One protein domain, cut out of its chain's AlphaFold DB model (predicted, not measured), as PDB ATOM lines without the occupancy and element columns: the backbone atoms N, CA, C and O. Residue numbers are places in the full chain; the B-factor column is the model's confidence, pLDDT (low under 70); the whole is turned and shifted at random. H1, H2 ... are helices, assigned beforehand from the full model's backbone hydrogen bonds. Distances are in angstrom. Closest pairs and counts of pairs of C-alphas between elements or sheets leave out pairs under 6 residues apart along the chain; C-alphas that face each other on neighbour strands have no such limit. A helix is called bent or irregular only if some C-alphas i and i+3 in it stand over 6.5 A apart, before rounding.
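This is residues 531 to 600 of the 1256 residues of an uncharacterized protein of Raphidocelis subcapitata (UniProt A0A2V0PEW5). One very long straight helix, H3, makes the long axis of the whole, and a shorter helix, H2, folds back beside its first part, with the small helix H1 at the far end of H2. The picture is a lopsided helical hairpin, loosely closed, with one long arm: residues 574 to 600 of H3 stick out beyond the body, and residues 531 to 536, of which 531 to 534 belong to H1, also stand free. The printed part has 70 residues with three named helices, in the order H1, H2, H3, and no named strand; the class is all helix. It is extended, with a radius of gyration of the C-alphas of 19.7 A, and its outline is a rod spanning 67 by 25 by 18 A.

H3, residues 556 to 600, is the longest helix, with 45 residues. H2, residues 536 to 551, is near H3, with 14 pairs of C-alphas within 10 A; the two only just fail to touch, their closest C-alphas being 8.1 A apart. The N-to-C direction of H2 has components of 0.69 in x and 0.72 in z, while that of H3 has -0.63 in x and -0.61 in z. A tight link of 4 residues joins H2 to H3. H1, residues 531 to 534, and H2 meet only through their link, which is tight, with 1 residue between them. H1 and H3 are apart. In H2 every O i to N i+4 pair is within hydrogen-bond range, in H3 40 of 41 are, and H1 is too short for such a pair.

H3 runs 65.2 A from C-alpha 556 at (45.858, -40.626, -22.119) to C-alpha 600 at (1.585, -10.755, -59.551). H2 measures 22.2 A from its first to its last C-alpha and begins with Pro 536, whose C-alpha is at (35.950, -29.176, -44.743). H1 measures 5.8 A and begins at C-alpha 531, at (37.914, -36.254, -53.679). No helix is bent or irregular.

The two C-alphas farthest apart are those of Pro 555 and Ala 600, at 66.7 A, and those of Glu 531 and Ala 600, the first and last printed, are 44.8 A apart. Without the stretches that stand free, the body has 37 residues, spans 27 by 17 by 10 A and has a radius of gyration of 10.0 A. The printed part has no cut and no long link. The mean pLDDT of the printed part is 70.9; 32 residues are under 70, among them residues 531 to 545. The mean is 41 in H1, 66 in H2 and 77 in H3.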
ATOM      1  N   GLU A 531      37.942 -37.711 -53.836       40.75
ATOM      2  CA  GLU A 531      37.914 -36.254 -53.679       40.75
ATOM      3  C   GLU A 531      36.832 -35.782 -52.685       40.75
ATOM      4  O   GLU A 531      37.069 -34.847 -51.919       40.75
ATOM      5  N   PHE A 532      35.697 -36.487 -52.573       37.00
ATOM      6  CA  PHE A 532      34.655 -36.188 -51.578       37.00
ATOM      7  C   PHE A 532      35.057 -36.506 -50.126       37.00
ATOM      8  O   PHE A 532      34.381 -36.057 -49.199       37.00
ATOM      9  N   VAL A 533      36.169 -37.213 -49.885       44.03
ATOM     10  CA  VAL A 533      36.695 -37.435 -48.523       44.03
ATOM     11  C   VAL A 533      37.303 -36.144 -47.946       44.03
ATOM     12  O   VAL A 533      37.352 -35.968 -46.726       44.03
ATOM     13  N   LEU A 534      37.673 -35.176 -48.795       41.19
ATOM     14  CA  LEU A 534      38.189 -33.857 -48.399       41.19
ATOM     15  C   LEU A 534      37.086 -32.849 -48.023       41.19
ATOM     16  O   LEU A 534      37.217 -31.650 -48.274       41.19
ATOM     17  N   THR A 535      36.009 -33.293 -47.364       56.56
ATOM     18  CA  THR A 535      35.050 -32.337 -46.783       56.56
ATOM     19  C   THR A 535      35.759 -31.398 -45.791       56.56
ATOM     20  O   THR A 535      36.630 -31.845 -45.032       56.56
ATOM     21  N   PRO A 536      35.360 -30.113 -45.702       56.09
ATOM     22  CA  PRO A 536      35.950 -29.176 -44.743       56.09
ATOM     23  C   PRO A 536      35.756 -29.606 -43.278       56.09
ATOM     24  O   PRO A 536      36.470 -29.136 -42.399       56.09
ATOM     25  N   LYS A 537      34.829 -30.538 -43.004       55.56
ATOM     26  CA  LYS A 537      34.644 -31.168 -41.689       55.56
ATOM     27  C   LYS A 537      35.812 -32.103 -41.339       55.56
ATOM     28  O   LYS A 537      36.345 -32.014 -40.236       55.56
ATOM     29  N   VAL A 538      36.265 -32.939 -42.280       61.31
ATOM     30  CA  VAL A 538      37.406 -33.859 -42.079       61.31
ATOM     31  C   VAL A 538      38.730 -33.099 -41.997       61.31
ATOM     32  O   VAL A 538      39.558 -33.404 -41.137       61.31
ATOM     33  N   THR A 539      38.940 -32.077 -42.834       67.62
ATOM     34  CA  THR A 539      40.164 -31.259 -42.755       67.62
ATOM     35  C   THR A 539      40.213 -30.443 -41.462       67.62
ATOM     36  O   THR A 539      41.277 -30.353 -40.847       67.62
ATOM     37  N   ARG A 540      39.068 -29.937 -40.982       66.31
ATOM     38  CA  ARG A 540      38.958 -29.257 -39.684       66.31
ATOM     39  C   ARG A 540      39.176 -30.195 -38.495       66.31
ATOM     40  O   ARG A 540      39.962 -29.839 -37.624       66.31
ATOM     41  N   LEU A 541      38.584 -31.396 -38.485       63.34
ATOM     42  CA  LEU A 541      38.877 -32.436 -37.483       63.34
ATOM     43  C   LEU A 541      40.388 -32.702 -37.409       63.34
ATOM     44  O   LEU A 541      40.979 -32.637 -36.332       63.34
ATOM     45  N   LYS A 542      41.031 -32.954 -38.557       68.75
ATOM     46  CA  LYS A 542      42.477 -33.222 -38.617       68.75
ATOM     47  C   LYS A 542      43.308 -32.012 -38.163       68.75
ATOM     48  O   LYS A 542      44.313 -32.202 -37.483       68.75
ATOM     49  N   ALA A 543      42.878 -30.783 -38.457       68.44
ATOM     50  CA  ALA A 543      43.535 -29.564 -37.980       68.44
ATOM     51  C   ALA A 543      43.383 -29.346 -36.462       68.44
ATOM     52  O   ALA A 543      44.359 -28.983 -35.803       68.44
ATOM     53  N   GLU A 544      42.201 -29.587 -35.889       69.56
ATOM     54  CA  GLU A 544      41.942 -29.425 -34.452       69.56
ATOM     55  C   GLU A 544      42.629 -30.531 -33.628       69.56
ATOM     56  O   GLU A 544      43.304 -30.218 -32.646       69.56
ATOM     57  N   LEU A 545      42.604 -31.793 -34.081       66.44
ATOM     58  CA  LEU A 545      43.389 -32.882 -33.480       66.44
ATOM     59  C   LEU A 545      44.902 -32.611 -33.557       66.44
ATOM     60  O   LEU A 545      45.606 -32.759 -32.557       66.44
ATOM     61  N   ALA A 546      45.409 -32.142 -34.703       70.75
ATOM     62  CA  ALA A 546      46.812 -31.747 -34.834       70.75
ATOM     63  C   ALA A 546      47.170 -30.540 -33.945       70.75
ATOM     64  O   ALA A 546      48.294 -30.461 -33.448       70.75
ATOM     65  N   ALA A 547      46.240 -29.609 -33.709       68.94
ATOM     66  CA  ALA A 547      46.446 -28.483 -32.801       68.94
ATOM     67  C   ALA A 547      46.470 -28.914 -31.324       68.94
ATOM     68  O   ALA A 547      47.277 -28.380 -30.564       68.94
ATOM     69  N   ILE A 548      45.645 -29.889 -30.928       66.94
ATOM     70  CA  ILE A 548      45.672 -30.500 -29.588       66.94
ATOM     71  C   ILE A 548      47.011 -31.224 -29.379       66.94
ATOM     72  O   ILE A 548      47.763 -30.868 -28.468       66.94
ATOM     73  N   ALA A 549      47.369 -32.142 -30.284       65.88
ATOM     74  CA  ALA A 549      48.606 -32.926 -30.208       65.88
ATOM     75  C   ALA A 549      49.884 -32.063 -30.164       65.88
ATOM     76  O   ALA A 549      50.862 -32.435 -29.519       65.88
ATOM     77  N   ARG A 550      49.882 -30.887 -30.813       72.31
ATOM     78  CA  ARG A 550      51.023 -29.950 -30.830       72.31
ATOM     79  C   ARG A 550      51.135 -29.039 -29.605       72.31
ATOM     80  O   ARG A 550      52.188 -28.432 -29.430       72.31
ATOM     81  N   ARG A 551      50.082 -28.875 -28.795       67.56
ATOM     82  CA  ARG A 551      50.083 -27.921 -27.662       67.56
ATOM     83  C   ARG A 551      50.603 -28.533 -26.364       67.56
ATOM     84  O   ARG A 551      51.288 -27.852 -25.611       67.56
ATOM     85  N   SER A 552      50.313 -29.809 -26.139       45.94
ATOM     86  CA  SER A 552      50.939 -30.656 -25.117       45.94
ATOM     87  C   SER A 552      50.440 -32.087 -25.319       45.94
ATOM     88  O   SER A 552      49.221 -32.231 -25.424       45.94
ATOM     89  N   PRO A 553      51.286 -33.134 -25.309       58.91
ATOM     90  CA  PRO A 553      50.793 -34.508 -25.238       58.91
ATOM     91  C   PRO A 553      50.056 -34.696 -23.896       58.91
ATOM     92  O   PRO A 553      50.695 -34.600 -22.844       58.91
ATOM     93  N   PRO A 554      48.725 -34.904 -23.876       59.84
ATOM     94  CA  PRO A 554      48.006 -35.093 -22.623       59.84
ATOM     95  C   PRO A 554      48.314 -36.487 -22.052       59.84
ATOM     96  O   PRO A 554      48.587 -37.409 -22.824       59.84
ATOM     97  N   PRO A 555      48.206 -36.708 -20.728       71.94
ATOM     98  CA  PRO A 555      48.069 -38.072 -20.219       71.94
ATOM     99  C   PRO A 555      46.817 -38.714 -20.855       71.94
ATOM    100  O   PRO A 555      45.823 -38.002 -21.028       71.94
ATOM    101  N   PRO A 556      46.827 -40.018 -21.195       69.38
ATOM    102  CA  PRO A 556      45.858 -40.626 -22.119       69.38
ATOM    103  C   PRO A 556      44.392 -40.362 -21.753       69.38
ATOM    104  O   PRO A 556      43.646 -39.874 -22.593       69.38
ATOM    105  N   ALA A 557      44.015 -40.497 -20.477       66.38
ATOM    106  CA  ALA A 557      42.659 -40.198 -20.001       66.38
ATOM    107  C   ALA A 557      42.177 -38.758 -20.307       66.38
ATOM    108  O   ALA A 557      40.992 -38.533 -20.535       66.38
ATOM    109  N   ARG A 558      43.079 -37.761 -20.355       68.62
ATOM    110  CA  ARG A 558      42.737 -36.384 -20.772       68.62
ATOM    111  C   ARG A 558      42.690 -36.216 -22.287       68.62
ATOM    112  O   ARG A 558      41.994 -35.322 -22.757       68.62
ATOM    113  N   PHE A 559      43.420 -37.032 -23.046       73.56
ATOM    114  CA  PHE A 559      43.287 -37.069 -24.503       73.56
ATOM    115  C   PHE A 559      41.950 -37.707 -24.900       73.56
ATOM    116  O   PHE A 559      41.240 -37.136 -25.717       73.56
ATOM    117  N   GLU A 560      41.561 -38.808 -24.257       77.81
ATOM    118  CA  GLU A 560      40.250 -39.456 -24.419       77.81
ATOM    119  C   GLU A 560      39.098 -38.507 -24.054       77.81
ATOM    120  O   GLU A 560      38.159 -38.348 -24.832       77.81
ATOM    121  N   GLU A 561      39.197 -37.789 -22.928       71.69
ATOM    122  CA  GLU A 561      38.201 -36.783 -22.540       71.69
ATOM    123  C   GLU A 561      38.111 -35.626 -23.559       71.69
ATOM    124  O   GLU A 561      37.017 -35.171 -23.904       71.69
ATOM    125  N   GLN A 562      39.247 -35.147 -24.079       71.38
ATOM    126  CA  GLN A 562      39.276 -34.107 -25.114       71.38
ATOM    127  C   GLN A 562      38.733 -34.612 -26.457       71.38
ATOM    128  O   GLN A 562      37.980 -33.889 -27.109       71.38
ATOM    129  N   LEU A 563      39.047 -35.849 -26.843       75.69
ATOM    130  CA  LEU A 563      38.524 -36.502 -28.040       75.69
ATOM    131  C   LEU A 563      37.001 -36.664 -27.945       75.69
ATOM    132  O   LEU A 563      36.296 -36.273 -28.871       75.69
ATOM    133  N   GLY A 564      36.483 -37.131 -26.805       77.62
ATOM    134  CA  GLY A 564      35.045 -37.223 -26.544       77.62
ATOM    135  C   GLY A 564      34.336 -35.868 -26.636       77.62
ATOM    136  O   GLY A 564      33.286 -35.762 -27.270       77.62
ATOM    137  N   ARG A 565      34.940 -34.799 -26.093       73.25
ATOM    138  CA  ARG A 565      34.427 -33.420 -26.222       73.25
ATOM    139  C   ARG A 565      34.429 -32.920 -27.677       73.25
ATOM    140  O   ARG A 565      33.474 -32.260 -28.080       73.25
ATOM    141  N   VAL A 566      35.455 -33.243 -28.471       68.75
ATOM    142  CA  VAL A 566      35.521 -32.895 -29.908       68.75
ATOM    143  C   VAL A 566      34.479 -33.674 -30.717       68.75
ATOM    144  O   VAL A 566      33.768 -33.077 -31.522       68.75
ATOM    145  N   VAL A 567      34.321 -34.978 -30.471       74.75
ATOM    146  CA  VAL A 567      33.303 -35.819 -31.128       74.75
ATOM    147  C   VAL A 567      31.886 -35.340 -30.788       74.75
ATOM    148  O   VAL A 567      31.070 -35.172 -31.693       74.75
ATOM    149  N   ALA A 568      31.602 -35.017 -29.522       69.06
ATOM    150  CA  ALA A 568      30.318 -34.440 -29.115       69.06
ATOM    151  C   ALA A 568      30.057 -33.064 -29.766       69.06
ATOM    152  O   ALA A 568      28.949 -32.799 -30.236       69.06
ATOM    153  N   GLY A 569      31.081 -32.208 -29.863       65.56
ATOM    154  CA  GLY A 569      30.989 -30.925 -30.569       65.56
ATOM    155  C   GLY A 569      30.725 -31.066 -32.074       65.56
ATOM    156  O   GLY A 569      30.042 -30.226 -32.659       65.56
ATOM    157  N   LEU A 570      31.211 -32.142 -32.699       66.88
ATOM    158  CA  LEU A 570      30.950 -32.456 -34.107       66.88
ATOM    159  C   LEU A 570      29.553 -33.046 -34.337       66.88
ATOM    160  O   LEU A 570      28.944 -32.727 -35.355       66.88
ATOM    161  N   ALA A 571      29.009 -33.815 -33.389       71.50
ATOM    162  CA  ALA A 571      27.609 -34.250 -33.430       71.50
ATOM    163  C   ALA A 571      26.650 -33.043 -33.369       71.50
ATOM    164  O   ALA A 571      25.782 -32.895 -34.227       71.50
ATOM    165  N   ALA A 572      26.885 -32.102 -32.446       69.06
ATOM    166  CA  ALA A 572      26.140 -30.838 -32.386       69.06
ATOM    167  C   ALA A 572      26.303 -29.975 -33.659       69.06
ATOM    168  O   ALA A 572      25.432 -29.167 -33.993       69.06
ATOM    169  N   PHE A 573      27.392 -30.154 -34.418       65.88
ATOM    170  CA  PHE A 573      27.569 -29.481 -35.704       65.88
ATOM    171  C   PHE A 573      26.615 -30.011 -36.787       65.88
ATOM    172  O   PHE A 573      26.284 -29.266 -37.705       65.88
ATOM    173  N   GLU A 574      26.122 -31.251 -36.696       72.00
ATOM    174  CA  GLU A 574      25.104 -31.761 -37.628       72.00
ATOM    175  C   GLU A 574      23.743 -31.096 -37.399       72.00
ATOM    176  O   GLU A 574      23.065 -30.734 -38.361       72.00
ATOM    177  N   GLU A 575      23.378 -30.838 -36.140       70.25
ATOM    178  CA  GLU A 575      22.170 -30.082 -35.794       70.25
ATOM    179  C   GLU A 575      22.254 -28.625 -36.268       70.25
ATOM    180  O   GLU A 575      21.280 -28.094 -36.811       70.25
ATOM    181  N   LEU A 576      23.427 -27.993 -36.121       58.12
ATOM    182  CA  LEU A 576      23.696 -26.640 -36.619       58.12
ATOM    183  C   LEU A 576      23.661 -26.561 -38.150       58.12
ATOM    184  O   LEU A 576      23.090 -25.614 -38.687       58.12
ATOM    185  N   ASP A 577      24.216 -27.548 -38.853       70.25
ATOM    186  CA  ASP A 577      24.208 -27.619 -40.321       70.25
ATOM    187  C   ASP A 577      22.786 -27.884 -40.853       70.25
ATOM    188  O   ASP A 577      22.312 -27.208 -41.767       70.25
ATOM    189  N   ALA A 578      22.023 -28.763 -40.193       75.56
ATOM    190  CA  ALA A 578      20.603 -28.964 -40.483       75.56
ATOM    191  C   ALA A 578      19.758 -27.708 -40.184       75.56
ATOM    192  O   ALA A 578      18.828 -27.393 -40.931       75.56
ATOM    193  N   ALA A 579      20.073 -26.957 -39.123       73.69
ATOM    194  CA  ALA A 579      19.415 -25.688 -38.812       73.69
ATOM    195  C   ALA A 579      19.783 -24.576 -39.811       73.69
ATOM    196  O   ALA A 579      18.902 -23.817 -40.219       73.69
ATOM    197  N   ALA A 580      21.043 -24.504 -40.246       70.44
ATOM    198  CA  ALA A 580      21.499 -23.589 -41.289       70.44
ATOM    199  C   ALA A 580      20.841 -23.916 -42.638       70.44
ATOM    200  O   ALA A 580      20.294 -23.020 -43.276       70.44
ATOM    201  N   GLY A 581      20.782 -25.195 -43.021       79.62
ATOM    202  CA  GLY A 581      20.078 -25.661 -44.216       79.62
ATOM    203  C   GLY A 581      18.576 -25.357 -44.188       79.62
ATOM    204  O   GLY A 581      18.032 -24.897 -45.190       79.62
ATOM    205  N   ARG A 582      17.904 -25.529 -43.036       87.31
ATOM    206  CA  ARG A 582      16.498 -25.111 -42.854       87.31
ATOM    207  C   ARG A 582      16.315 -23.598 -43.010       87.31
ATOM    208  O   ARG A 582      15.400 -23.184 -43.718       87.31
ATOM    209  N   ARG A 583      17.189 -22.785 -42.399       77.12
ATOM    210  CA  ARG A 583      17.173 -21.311 -42.513       77.12
ATOM    211  C   ARG A 583      17.454 -20.827 -43.935       77.12
ATOM    212  O   ARG A 583      16.812 -19.891 -44.388       77.12
ATOM    213  N   PHE A 584      18.386 -21.463 -44.645       80.38
ATOM    214  CA  PHE A 584      18.693 -21.121 -46.032       80.38
ATOM    215  C   PHE A 584      17.516 -21.428 -46.963       80.38
ATOM    216  O   PHE A 584      17.192 -20.593 -47.801       80.38
ATOM    217  N   ARG A 585      16.827 -22.566 -46.774       87.12
ATOM    218  CA  ARG A 585      15.577 -22.861 -47.499       87.12
ATOM    219  C   ARG A 585      14.511 -21.810 -47.212       87.12
ATOM    220  O   ARG A 585      14.131 -21.121 -48.140       87.12
ATOM    221  N   THR A 586      14.155 -21.570 -45.946       86.31
ATOM    222  CA  THR A 586      13.132 -20.550 -45.609       86.31
ATOM    223  C   THR A 586      13.476 -19.150 -46.126       86.31
ATOM    224  O   THR A 586      12.579 -18.413 -46.525       86.31
ATOM    225  N   LEU A 587      14.762 -18.782 -46.173       85.00
ATOM    226  CA  LEU A 587      15.205 -17.540 -46.805       85.00
ATOM    227  C   LEU A 587      14.973 -17.573 -48.326       85.00
ATOM    228  O   LEU A 587      14.360 -16.646 -48.849       85.00
ATOM    229  N   MET A 588      15.392 -18.633 -49.023       86.88
ATOM    230  CA  MET A 588      15.144 -18.803 -50.462       86.88
ATOM    231  C   MET A 588      13.651 -18.828 -50.806       86.88
ATOM    232  O   MET A 588      13.242 -18.136 -51.735       86.88
ATOM    233  N   ASP A 589      12.844 -19.556 -50.035       87.75
ATOM    234  CA  ASP A 589      11.389 -19.636 -50.181       87.75
ATOM    235  C   ASP A 589      10.778 -18.226 -50.042       87.75
ATOM    236  O   ASP A 589      10.075 -17.763 -50.937       87.75
ATOM    237  N   SER A 590      11.167 -17.467 -49.005       83.94
ATOM    238  CA  SER A 590      10.693 -16.086 -48.804       83.94
ATOM    239  C   SER A 590      11.138 -15.094 -49.892       83.94
ATOM    240  O   SER A 590      10.413 -14.141 -50.189       83.94
ATOM    241  N   LEU A 591      12.305 -15.307 -50.514       85.75
ATOM    242  CA  LEU A 591      12.755 -14.510 -51.660       85.75
ATOM    243  C   LEU A 591      11.945 -14.840 -52.919       85.75
ATOM    244  O   LEU A 591      11.566 -13.926 -53.651       85.75
ATOM    245  N   LEU A 592      11.655 -16.122 -53.157       91.50
ATOM    246  CA  LEU A 592      10.823 -16.568 -54.274       91.50
ATOM    247  C   LEU A 592       9.390 -16.046 -54.126       91.50
ATOM    248  O   LEU A 592       8.888 -15.412 -55.055       91.50
ATOM    249  N   ASP A 593       8.774 -16.194 -52.951       90.44
ATOM    250  CA  ASP A 593       7.452 -15.633 -52.644       90.44
ATOM    251  C   ASP A 593       7.428 -14.109 -52.831       90.44
ATOM    252  O   ASP A 593       6.508 -13.567 -53.447       90.44
ATOM    253  N   GLY A 594       8.467 -13.400 -52.374       83.06
ATOM    254  CA  GLY A 594       8.607 -11.955 -52.569       83.06
ATOM    255  C   GLY A 594       8.712 -11.536 -54.043       83.06
ATOM    256  O   GLY A 594       8.159 -10.501 -54.430       83.06
ATOM    257  N   VAL A 595       9.376 -12.341 -54.879       85.69
ATOM    258  CA  VAL A 595       9.461 -12.131 -56.335       85.69
ATOM    259  C   VAL A 595       8.125 -12.440 -57.013       85.69
ATOM    260  O   VAL A 595       7.643 -11.612 -57.788       85.69
ATOM    261  N   PHE A 596       7.479 -13.566 -56.698       87.44
ATOM    262  CA  PHE A 596       6.190 -13.939 -57.288       87.44
ATOM    263  C   PHE A 596       5.060 -12.988 -56.877       87.44
ATOM    264  O   PHE A 596       4.281 -12.571 -57.736       87.44
ATOM    265  N   ALA A 597       5.008 -12.549 -55.617       82.44
ATOM    266  CA  ALA A 597       4.056 -11.536 -55.160       82.44
ATOM    267  C   ALA A 597       4.263 -10.190 -55.879       82.44
ATOM    268  O   ALA A 597       3.292  -9.544 -56.280       82.44
ATOM    269  N   ARG A 598       5.520  -9.780 -56.110       80.38
ATOM    270  CA  ARG A 598       5.838  -8.556 -56.866       80.38
ATOM    271  C   ARG A 598       5.480  -8.686 -58.351       80.38
ATOM    272  O   ARG A 598       4.937  -7.740 -58.916       80.38
ATOM    273  N   ALA A 599       5.713  -9.848 -58.961       79.38
ATOM    274  CA  ALA A 599       5.313 -10.137 -60.339       79.38
ATOM    275  C   ALA A 599       3.781 -10.151 -60.504       79.38
ATOM    276  O   ALA A 599       3.259  -9.534 -61.433       79.38
ATOM    277  N   ALA A 600       3.048 -10.767 -59.571       78.56
ATOM    278  CA  ALA A 600       1.585 -10.755 -59.551       78.56
ATOM    279  C   ALA A 600       1.024  -9.332 -59.366       78.56
ATOM    280  O   ALA A 600       0.110  -8.929 -60.087       78.56
TER     281      ALA A 600